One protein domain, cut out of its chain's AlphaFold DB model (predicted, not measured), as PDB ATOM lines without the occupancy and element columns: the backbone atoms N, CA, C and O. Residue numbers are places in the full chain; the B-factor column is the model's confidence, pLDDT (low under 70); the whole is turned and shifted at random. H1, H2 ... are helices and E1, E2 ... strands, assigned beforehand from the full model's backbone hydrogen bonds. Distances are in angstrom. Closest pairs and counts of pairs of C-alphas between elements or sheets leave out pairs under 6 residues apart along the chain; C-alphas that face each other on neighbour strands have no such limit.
ATOM      1  N   VAL A   6     257.260 271.164 208.419       96.56
ATOM      2  CA  VAL A   6     257.016 270.491 209.700       96.56
ATOM      3  C   VAL A   6     256.005 271.316 210.504       96.56
ATOM      4  O   VAL A   6     256.285 272.465 210.829       96.56
ATOM      5  N   ASP A   7     254.838 270.741 210.823       95.75
ATOM      6  CA  ASP A   7     253.802 271.366 211.672       95.75
ATOM      7  C   ASP A   7     253.458 270.447 212.855       95.75
ATOM      8  O   ASP A   7     252.560 269.602 212.780       95.75
ATOM      9  N   THR A   8     254.187 270.596 213.962       94.81
ATOM     10  CA  THR A   8     253.980 269.818 215.196       94.81
ATOM     11  C   THR A   8     253.035 270.489 216.192       94.81
ATOM     12  O   THR A   8     252.620 269.853 217.159       94.81
ATOM     13  N   ARG A   9     252.680 271.762 215.977       93.81
ATOM     14  CA  ARG A   9     251.785 272.551 216.846       93.81
ATOM     15  C   ARG A   9     252.166 272.549 218.332       93.81
ATOM     16  O   ARG A   9     251.285 272.498 219.190       93.81
ATOM     17  N   GLY A  10     253.468 272.599 218.626       94.38
ATOM     18  CA  GLY A  10     253.987 272.606 219.999       94.38
ATOM     19  C   GLY A  10     253.810 271.273 220.729       94.38
ATOM     20  O   GLY A  10     253.741 271.240 221.958       94.38
ATOM     21  N   ILE A  11     253.687 270.175 219.980       96.25
ATOM     22  CA  ILE A  11     253.609 268.821 220.519       96.25
ATOM     23  C   ILE A  11     254.866 268.070 220.110       96.25
ATOM     24  O   ILE A  11     255.230 268.024 218.937       96.25
ATOM     25  N   SER A  12     255.497 267.430 221.080       96.19
ATOM     26  CA  SER A  12     256.682 266.600 220.913       96.19
ATOM     27  C   SER A  12     256.369 265.145 221.239       96.19
ATOM     28  O   SER A  12     255.330 264.818 221.821       96.19
ATOM     29  N   TRP A  13     257.271 264.236 220.865       96.06
ATOM     30  CA  TRP A  13     257.057 262.813 221.090       96.06
ATOM     31  C   TRP A  13     258.337 262.020 221.345       96.06
ATOM     32  O   TRP A  13     259.375 262.260 220.740       96.06
ATOM     33  N   VAL A  14     258.213 260.986 222.184       95.75
ATOM     34  CA  VAL A  14     259.211 259.924 222.339       95.75
ATOM     35  C   VAL A  14     258.570 258.532 222.326       95.75
ATOM     36  O   VAL A  14     257.597 258.248 223.032       95.75
ATOM     37  N   CYS A  15     259.140 257.598 221.556       94.56
ATOM     38  CA  CYS A  15     258.644 256.221 221.519       94.56
ATOM     39  C   CYS A  15     258.835 255.512 222.867       94.56
ATOM     40  O   CYS A  15     259.931 255.069 223.204       94.56
ATOM     41  N   ARG A  16     257.743 255.261 223.595       95.62
ATOM     42  CA  ARG A  16     257.773 254.467 224.841       95.62
ATOM     43  C   ARG A  16     257.869 252.952 224.619       95.62
ATOM     44  O   ARG A  16     257.884 252.193 225.583       95.62
ATOM     45  N   ARG A  17     257.894 252.486 223.359       95.19
ATOM     46  CA  ARG A  17     257.886 251.053 222.991       95.19
ATOM     47  C   ARG A  17     256.795 250.264 223.742       95.19
ATOM     48  O   ARG A  17     257.035 249.149 224.204       95.19
ATOM     49  N   CYS A  18     255.616 250.877 223.876       95.00
ATOM     50  CA  CYS A  18     254.475 250.364 224.643       95.00
ATOM     51  C   CYS A  18     253.616 249.355 223.866       95.00
ATOM     52  O   CYS A  18     252.667 248.796 224.406       95.00
ATOM     53  N   GLY A  19     253.882 249.187 222.570       95.56
ATOM     54  CA  GLY A  19     253.143 248.284 221.700       95.56
ATOM     55  C   GLY A  19     251.779 248.800 221.241       95.56
ATOM     56  O   GLY A  19     251.236 248.214 220.317       95.56
ATOM     57  N   ARG A  20     251.205 249.880 221.801       95.62
ATOM     58  CA  ARG A  20     249.825 250.325 221.488       95.62
ATOM     59  C   ARG A  20     249.556 250.490 219.988       95.62
ATOM     60  O   ARG A  20     248.555 249.962 219.516       95.62
ATOM     61  N   PRO A  90     254.824 258.427 215.398       95.81
ATOM     62  CA  PRO A  90     253.459 258.940 215.239       95.81
ATOM     63  C   PRO A  90     253.318 260.032 214.180       95.81
ATOM     64  O   PRO A  90     252.201 260.503 213.966       95.81
ATOM     65  N   TYR A  91     254.424 260.461 213.567       97.44
ATOM     66  CA  TYR A  91     254.337 261.432 212.496       97.44
ATOM     67  C   TYR A  91     253.579 260.837 211.310       97.44
ATOM     68  O   TYR A  91     253.571 259.625 211.084       97.44
ATOM     69  N   SER A  92     252.945 261.727 210.571       96.44
ATOM     70  CA  SER A  92     252.087 261.468 209.433       96.44
ATOM     71  C   SER A  92     252.458 262.477 208.360       96.44
ATOM     72  O   SER A  92     252.533 263.679 208.628       96.44
ATOM     73  N   ILE A  93     252.751 261.982 207.159       97.56
ATOM     74  CA  ILE A  93     253.026 262.825 205.999       97.56
ATOM     75  C   ILE A  93     251.721 263.043 205.238       97.56
ATOM     76  O   ILE A  93     251.076 262.088 204.806       97.56
ATOM     77  N   GLN A  94     251.312 264.299 205.119       96.56
ATOM     78  CA  GLN A  94     250.025 264.705 204.556       96.56
ATOM     79  C   GLN A  94     250.253 265.739 203.458       96.56
ATOM     80  O   GLN A  94     251.284 266.408 203.434       96.56
ATOM     81  N   GLU A  95     249.279 265.903 202.571       95.19
ATOM     82  CA  GLU A  95     249.238 267.039 201.654       95.19
ATOM     83  C   GLU A  95     248.219 268.060 202.159       95.19
ATOM     84  O   GLU A  95     247.063 267.731 202.446       95.19
ATOM     85  N   ILE A  96     248.662 269.306 202.307       93.19
ATOM     86  CA  ILE A  96     247.837 270.426 202.742       93.19
ATOM     87  C   ILE A  96     248.082 271.571 201.771       93.19
ATOM     88  O   ILE A  96     249.191 272.088 201.690       93.19
ATOM     89  N   ASP A  97     247.035 271.949 201.039       92.19
ATOM     90  CA  ASP A  97     247.045 273.089 200.119       92.19
ATOM     91  C   ASP A  97     248.215 273.016 199.104       92.19
ATOM     92  O   ASP A  97     248.874 274.007 198.800       92.19
ATOM     93  N   GLY A  98     248.493 271.805 198.595       91.25
ATOM     94  CA  GLY A  98     249.558 271.528 197.623       91.25
ATOM     95  C   GLY A  98     250.972 271.421 198.208       91.25
ATOM     96  O   GLY A  98     251.933 271.327 197.450       91.25
ATOM     97  N   GLN A  99     251.120 271.440 199.535       94.06
ATOM     98  CA  GLN A  99     252.403 271.284 200.224       94.06
ATOM     99  C   GLN A  99     252.440 269.986 201.028       94.06
ATOM    100  O   GLN A  99     251.464 269.620 201.688       94.06
ATOM    101  N   LEU A 100     253.590 269.309 201.016       96.06
ATOM    102  CA  LEU A 100     253.828 268.173 201.900       96.06
ATOM    103  C   LEU A 100     254.082 268.676 203.320       96.06
ATOM    104  O   LEU A 100     255.021 269.434 203.566       96.06
ATOM    105  N   VAL A 101     253.264 268.216 204.259       97.19
ATOM    106  CA  VAL A 101     253.338 268.589 205.670       97.19
ATOM    107  C   VAL A 101     253.564 267.347 206.519       97.19
ATOM    108  O   VAL A 101     252.757 266.416 206.513       97.19
ATOM    109  N   LEU A 102     254.661 267.340 207.271       97.44
ATOM    110  CA  LEU A 102     254.921 266.359 208.311       97.44
ATOM    111  C   LEU A 102     254.277 266.841 209.613       97.44
ATOM    112  O   LEU A 102     254.688 267.843 210.198       97.44
ATOM    113  N   THR A 103     253.254 266.122 210.056       97.12
ATOM    114  CA  THR A 103     252.485 266.425 211.269       97.12
ATOM    115  C   THR A 103     252.149 265.125 212.004       97.12
ATOM    116  O   THR A 103     252.890 264.156 211.870       97.12
ATOM    117  N   TYR A 104     251.082 265.069 212.798       96.94
ATOM    118  CA  TYR A 104     250.648 263.874 213.527       96.94
ATOM    119  C   TYR A 104     249.368 263.285 212.952       96.94
ATOM    120  O   TYR A 104     248.509 264.027 212.491       96.94
ATOM    121  N   ASP A 105     249.215 261.965 213.047       94.38
ATOM    122  CA  ASP A 105     247.923 261.306 212.839       94.38
ATOM    123  C   ASP A 105     247.025 261.450 214.099       94.38
ATOM    124  O   ASP A 105     247.523 261.406 215.236       94.38
ATOM    125  N   PRO A 106     245.695 261.631 213.937       94.31
ATOM    126  CA  PRO A 106     244.776 261.906 215.045       94.31
ATOM    127  C   PRO A 106     244.688 260.781 216.078       94.31
ATOM    128  O   PRO A 106     244.495 261.054 217.263       94.31
ATOM    129  N   TRP A 107     244.855 259.521 215.672       94.88
ATOM    130  CA  TRP A 107     244.836 258.401 216.609       94.88
ATOM    131  C   TRP A 107     246.007 258.496 217.590       94.88
ATOM    132  O   TRP A 107     245.854 258.175 218.772       94.88
ATOM    133  N   PHE A 108     247.174 258.957 217.128       96.50
ATOM    134  CA  PHE A 108     248.338 259.120 217.997       96.50
ATOM    135  C   PHE A 108     248.156 260.261 218.981       96.50
ATOM    136  O   PHE A 108     248.443 260.040 220.157       96.50
ATOM    137  N   LEU A 109     247.621 261.404 218.535       95.50
ATOM    138  CA  LEU A 109     247.282 262.519 219.425       95.50
ATOM    139  C   LEU A 109     246.440 262.028 220.614       95.50
ATOM    140  O   LEU A 109     246.743 262.333 221.759       95.50
ATOM    141  N   GLU A 110     245.440 261.181 220.372       93.44
ATOM    142  CA  GLU A 110     244.546 260.706 221.433       93.44
ATOM    143  C   GLU A 110     245.121 259.566 222.294       93.44
ATOM    144  O   GLU A 110     244.737 259.405 223.453       93.44
ATOM    145  N   ARG A 111     245.985 258.701 221.740       95.25
ATOM    146  CA  ARG A 111     246.279 257.383 222.353       95.25
ATOM    147  C   ARG A 111     247.747 257.114 222.633       95.25
ATOM    148  O   ARG A 111     248.064 256.138 223.337       95.25
ATOM    149  N   CYS A 112     248.651 257.921 222.086       96.69
ATOM    150  CA  CYS A 112     250.083 257.715 222.216       96.69
ATOM    151  C   CYS A 112     250.591 258.230 223.576       96.69
ATOM    152  O   CYS A 112     250.673 259.436 223.783       96.69
ATOM    153  N   PRO A 113     251.053 257.352 224.489       96.19
ATOM    154  CA  PRO A 113     251.563 257.764 225.803       96.19
ATOM    155  C   PRO A 113     252.958 258.408 225.730       96.19
ATOM    156  O   PRO A 113     253.591 258.658 226.750       96.19
ATOM    157  N   GLY A 114     253.504 258.551 224.521       96.12
ATOM    158  CA  GLY A 114     254.797 259.173 224.278       96.12
ATOM    159  C   GLY A 114     254.708 260.638 223.887       96.12
ATOM    160  O   GLY A 114     255.755 261.267 223.795       96.12
ATOM    161  N   MET A 115     253.507 261.150 223.605       96.25
ATOM    162  CA  MET A 115     253.309 262.544 223.216       96.25
ATOM    163  C   MET A 115     253.269 263.424 224.459       96.25
ATOM    164  O   MET A 115     252.703 263.023 225.477       96.25
ATOM    165  N   PHE A 116     253.861 264.608 224.366       95.88
ATOM    166  CA  PHE A 116     253.829 265.633 225.405       95.88
ATOM    167  C   PHE A 116     253.865 267.025 224.768       95.88
ATOM    168  O   PHE A 116     254.415 267.200 223.680       95.88
ATOM    169  N   THR A 117     253.309 268.027 225.446       95.56
ATOM    170  CA  THR A 117     253.454 269.429 225.035       95.56
ATOM    171  C   THR A 117     254.914 269.849 225.161       95.56
ATOM    172  O   THR A 117     255.528 269.693 226.215       95.56
ATOM    173  N   GLY A 118     255.476 270.362 224.073       93.00
ATOM    174  CA  GLY A 118     256.872 270.757 223.992       93.00
ATOM    175  C   GLY A 118     257.277 271.079 222.562       93.00
ATOM    176  O   GLY A 118     256.649 270.616 221.608       93.00
ATOM    177  N   ASP A 119     258.360 271.833 222.427       90.81
ATOM    178  CA  ASP A 119     258.877 272.317 221.145       90.81
ATOM    179  C   ASP A 119     260.238 271.686 220.819       90.81
ATOM    180  O   ASP A 119     261.233 272.356 220.555       90.81
ATOM    181  N   VAL A 120     260.310 270.357 220.935       94.56
ATOM    182  CA  VAL A 120     261.495 269.594 220.541       94.56
ATOM    183  C   VAL A 120     261.522 269.509 219.012       94.56
ATOM    184  O   VAL A 120     260.551 269.020 218.424       94.56
ATOM    185  N   PRO A 121     262.615 269.938 218.352       93.88
ATOM    186  CA  PRO A 121     262.727 269.854 216.902       93.88
ATOM    187  C   PRO A 121     262.593 268.420 216.388       93.88
ATOM    188  O   PRO A 121     263.121 267.473 216.977       93.88
ATOM    189  N   VAL A 122     261.917 268.262 215.250       95.56
ATOM    190  CA  VAL A 122     261.834 266.973 214.558       95.56
ATOM    191  C   VAL A 122     263.195 266.641 213.957       95.56
ATOM    192  O   VAL A 122     263.735 267.415 213.170       95.56
ATOM    193  N   GLU A 123     263.742 265.477 214.306       95.56
ATOM    194  CA  GLU A 123     265.027 265.030 213.767       95.56
ATOM    195  C   GLU A 123     264.942 264.811 212.245       95.56
ATOM    196  O   GLU A 123     263.942 264.304 211.724       95.56
ATOM    197  N   GLU A 124     266.024 265.122 211.524       95.31
ATOM    198  CA  GLU A 124     266.098 265.011 210.057       95.31
ATOM    199  C   GLU A 124     265.746 263.610 209.534       95.31
ATOM    200  O   GLU A 124     265.200 263.452 208.438       95.31
ATOM    201  N   GLU A 125     266.014 262.572 210.330       96.06
ATOM    202  CA  GLU A 125     265.688 261.196 209.971       96.06
ATOM    203  C   GLU A 125     264.175 260.999 209.777       96.06
ATOM    204  O   GLU A 125     263.756 260.313 208.843       96.06
ATOM    205  N   TYR A 126     263.341 261.652 210.592       96.31
ATOM    206  CA  TYR A 126     261.884 261.589 210.458       96.31
ATOM    207  C   TYR A 126     261.381 262.338 209.226       96.31
ATOM    208  O   TYR A 126     260.458 261.860 208.566       96.31
ATOM    209  N   ILE A 127     262.026 263.446 208.858       96.25
ATOM    210  CA  ILE A 127     261.743 264.159 207.605       96.25
ATOM    211  C   ILE A 127     262.049 263.243 206.415       96.25
ATOM    212  O   ILE A 127     261.218 263.063 205.519       96.25
ATOM    213  N   ARG A 128     263.205 262.566 206.445       96.56
ATOM    214  CA  ARG A 128     263.583 261.578 205.429       96.56
ATOM    215  C   ARG A 128     262.592 260.417 205.367       96.56
ATOM    216  O   ARG A 128     262.215 260.003 204.270       96.56
ATOM    217  N   TYR A 129     262.161 259.885 206.509       97.31
ATOM    218  CA  TYR A 129     261.139 258.841 206.550       97.31
ATOM    219  C   TYR A 129     259.809 259.323 205.967       97.31
ATOM    220  O   TYR A 129     259.208 258.577 205.197       97.31
ATOM    221  N   GLY A 130     259.394 260.559 206.251       97.06
ATOM    222  CA  GLY A 130     258.197 261.177 205.678       97.06
ATOM    223  C   GLY A 130     258.233 261.197 204.152       97.06
ATOM    224  O   GLY A 130     257.313 260.691 203.512       97.06
ATOM    225  N   LEU A 131     259.335 261.668 203.560       96.12
ATOM    226  CA  LEU A 131     259.526 261.668 202.101       96.12
ATOM    227  C   LEU A 131     259.481 260.256 201.501       96.12
ATOM    228  O   LEU A 131     258.888 260.035 200.445       96.12
ATOM    229  N   LEU A 132     260.104 259.280 202.168       96.56
ATOM    230  CA  LEU A 132     260.086 257.889 201.711       96.56
ATOM    231  C   LEU A 132     258.678 257.284 201.801       96.56
ATOM    232  O   LEU A 132     258.285 256.551 200.897       96.56
ATOM    233  N   VAL A 133     257.918 257.587 202.858       97.00
ATOM    234  CA  VAL A 133     256.524 257.142 202.987       97.00
ATOM    235  C   VAL A 133     255.677 257.762 201.882       97.00
ATOM    236  O   VAL A 133     255.070 257.003 201.134       97.00
ATOM    237  N   ALA A 134     255.739 259.082 201.678       95.88
ATOM    238  CA  ALA A 134     255.016 259.759 200.599       95.88
ATOM    239  C   ALA A 134     255.305 259.124 199.228       95.88
ATOM    240  O   ALA A 134     254.390 258.849 198.457       95.88
ATOM    241  N   ARG A 135     256.578 258.812 198.956       94.94
ATOM    242  CA  ARG A 135     257.011 258.207 197.691       94.94
ATOM    243  C   ARG A 135     256.558 256.759 197.500       94.94
ATOM    244  O   ARG A 135     256.224 256.379 196.382       94.94
ATOM    245  N   TYR A 136     256.659 255.924 198.535       94.94
ATOM    246  CA  TYR A 136     256.516 254.469 198.387       94.94
ATOM    247  C   TYR A 136     255.198 253.908 198.904       94.94
ATOM    248  O   TYR A 136     254.800 252.841 198.449       94.94
ATOM    249  N   LEU A 137     254.566 254.585 199.858       94.69
ATOM    250  CA  LEU A 137     253.328 254.165 200.517       94.69
ATOM    251  C   LEU A 137     252.180 255.166 200.298       94.69
ATOM    252  O   LEU A 137     251.034 254.835 200.595       94.69
ATOM    253  N   GLY A 138     252.473 256.351 199.757       92.88
ATOM    254  CA  GLY A 138     251.516 257.438 199.571       92.88
ATOM    255  C   GLY A 138     251.438 258.377 200.776       92.88
ATOM    256  O   GLY A 138     252.192 258.255 201.742       92.88
ATOM    257  N   ILE A 139     250.523 259.342 200.691       92.38
ATOM    258  CA  ILE A 139     250.245 260.327 201.743       92.38
ATOM    259  C   ILE A 139     249.033 259.913 202.581       92.38
ATOM    260  O   ILE A 139     248.107 259.262 202.093       92.38
ATOM    261  N   GLU A 140     249.030 260.310 203.849       90.50
ATOM    262  CA  GLU A 140     247.917 260.071 204.760       90.50
ATOM    263  C   GLU A 140     246.854 261.176 204.671       90.50
ATOM    264  O   GLU A 140     247.060 262.259 204.116       90.50
ATOM    265  N   ARG A 141     245.672 260.891 205.227       90.81
ATOM    266  CA  ARG A 141     244.557 261.841 205.255       90.81
ATOM    267  C   ARG A 141     244.884 263.032 206.149       90.81
ATOM    268  O   ARG A 141     245.507 262.885 207.197       90.81
ATOM    269  N   ARG A 142     244.360 264.200 205.769       93.25
ATOM    270  CA  ARG A 142     244.502 265.428 206.552       93.25
ATOM    271  C   ARG A 142     243.955 265.247 207.967       93.25
ATOM    272  O   ARG A 142     242.804 264.850 208.154       93.25
ATOM    273  N   THR A 143     244.759 265.618 208.954       93.12
ATOM    274  CA  THR A 143     244.357 265.587 210.360       93.12
ATOM    275  C   THR A 143     243.409 266.744 210.685       93.12
ATOM    276  O   THR A 143     243.730 267.903 210.398       93.12
ATOM    277  N   PRO A 144     242.233 266.474 211.288       92.31
ATOM    278  CA  PRO A 144     241.281 267.517 211.653       92.31
ATOM    279  C   PRO A 144     241.864 268.529 212.651       92.31
ATOM    280  O   PRO A 144     242.513 268.163 213.631       92.31
ATOM    281  N   LYS A 145     241.597 269.827 212.445       88.19
ATOM    282  CA  LYS A 145     242.126 270.910 213.306       88.19
ATOM    283  C   LYS A 145     241.686 270.787 214.772       88.19
ATOM    284  O   LYS A 145     242.352 271.297 215.669       88.19
ATOM    285  N   ASP A 146     240.535 270.176 215.037       90.69
ATOM    286  CA  ASP A 146     240.028 269.911 216.385       90.69
ATOM    287  C   ASP A 146     240.800 268.808 217.122       90.69
ATOM    288  O   ASP A 146     240.843 268.864 218.348       90.69
ATOM    289  N   ALA A 147     241.464 267.874 216.430       91.75
ATOM    290  CA  ALA A 147     242.271 266.835 217.078       91.75
ATOM    291  C   ALA A 147     243.398 267.451 217.930       91.75
ATOM    292  O   ALA A 147     243.566 267.108 219.096       91.75
ATOM    293  N   PHE A 148     244.088 268.460 217.391       90.88
ATOM    294  CA  PHE A 148     245.114 269.214 218.119       90.88
ATOM    295  C   PHE A 148     244.542 270.029 219.283       90.88
ATOM    296  O   PHE A 148     245.154 270.122 220.343       90.88
ATOM    297  N   ARG A 149     243.342 270.602 219.114       86.56
ATOM    298  CA  ARG A 149     242.659 271.337 220.192       86.56
ATOM    299  C   ARG A 149     242.257 270.419 221.340       86.56
ATOM    300  O   ARG A 149     242.301 270.851 222.480       86.56
ATOM    301  N   ARG A 150     241.853 269.181 221.042       86.19
ATOM    302  CA  ARG A 150     241.519 268.169 222.052       86.19
ATOM    303  C   ARG A 150     242.751 267.693 222.816       86.19
ATOM    304  O   ARG A 150     242.626 267.432 224.001       86.19
ATOM    305  N   TYR A 151     243.910 267.622 222.163       84.69
ATOM    306  CA  TYR A 151     245.167 267.258 222.818       84.69
ATOM    307  C   TYR A 151     245.671 268.325 223.805       84.69
ATOM    308  O   TYR A 151     246.144 267.989 224.881       84.69
ATOM    309  N   ASN A 152     245.563 269.605 223.438       78.19
ATOM    310  CA  ASN A 152     246.064 270.726 224.245       78.19
ATOM    311  C   ASN A 152     245.096 271.197 225.353       78.19
ATOM    312  O   ASN A 152     245.338 272.244 225.951       78.19
ATOM    313  N   ARG A 153     243.981 270.492 225.576       74.06
ATOM    314  CA  ARG A 153     243.043 270.751 226.681       74.06
ATOM    315  C   ARG A 153     243.419 269.913 227.889       74.06
ATOM    316  O   ARG A 153     243.318 270.466 229.001       74.06
TER     317      ARG A 153
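AT A GLANCE: This is residues 6 to 20 and 90 to 153 of the 153 residues of the protein "YkgJ family cysteine cluster protein" of Methanothermococcus okinawensis (UniProt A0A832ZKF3). A two-stranded hairpin, E2 and E3, has the longest helix, H2, packed over one face of it through residues 126 to 134; by the end of the hairpin where E2 begins and E3 ends lie two short helices side by side, H1 and H3, and a small strand pair, E1 with E4. The link of residues 137 to 144 leads from H2 back to H3. The printed part has 79 residues, with three named helices and four named strands in the order E1 E2 E3 H1 E4 H2 H3; both two-stranded sheets, E1 - E4 and E2 - E3, are antiparallel, and the class is mixed, helices and strands. The whole is compact and rounded, with a radius of gyration of the C-alphas of 12.2 A and spans of 31 by 26 by 23 A.

IN THESE COORDINATES: E1 is residues 11 to 13, with C-alpha 11 at (253.609, 268.821, 220.519). E2, residues 91 to 96, is 14.8 A long, and E3, residues 99 to 104, 15.3 A. H1 is residues 106 to 111 and E4 residues 115 to 117. H2, residues 124 to 136, is 18.4 A long. H3, residues 145 to 151, is 10.6 A long and ends with C-alpha 151 at (245.167, 267.258, 222.818).

HOW THE PARTS SIT: E1 and E4 are antiparallel at 144 degrees, with N 12 and O 116 2.8 A apart, within hydrogen-bond range. The hairpin E2 and E3 is antiparallel at 146 degrees, with N 94 and O 101 2.9 A apart, also within range. The closest C-alphas of E2 and H2 are those of Ile 93 and Gly 130, 5.4 A apart. H1 and H3 touch at a shallow tilt of 11 degrees, the same way; their closest C-alphas, of Pro 106 and Ala 147, are 5.9 A apart. H2 is apart from H1 and H3. Each O i to N i+4 pair of H1 and H2 is within hydrogen-bond range, and 2 of 3 in H3.

THE WHOLE: The C-alphas farthest apart, of Tyr 136 and Arg 153, are 35.3 A apart. Residues 21 to 89 are not printed, and C-alphas 20 and 90 are 11.2 A apart across the cut. Of the links printed whole, none is long. No printed residue is under 70 in pLDDT.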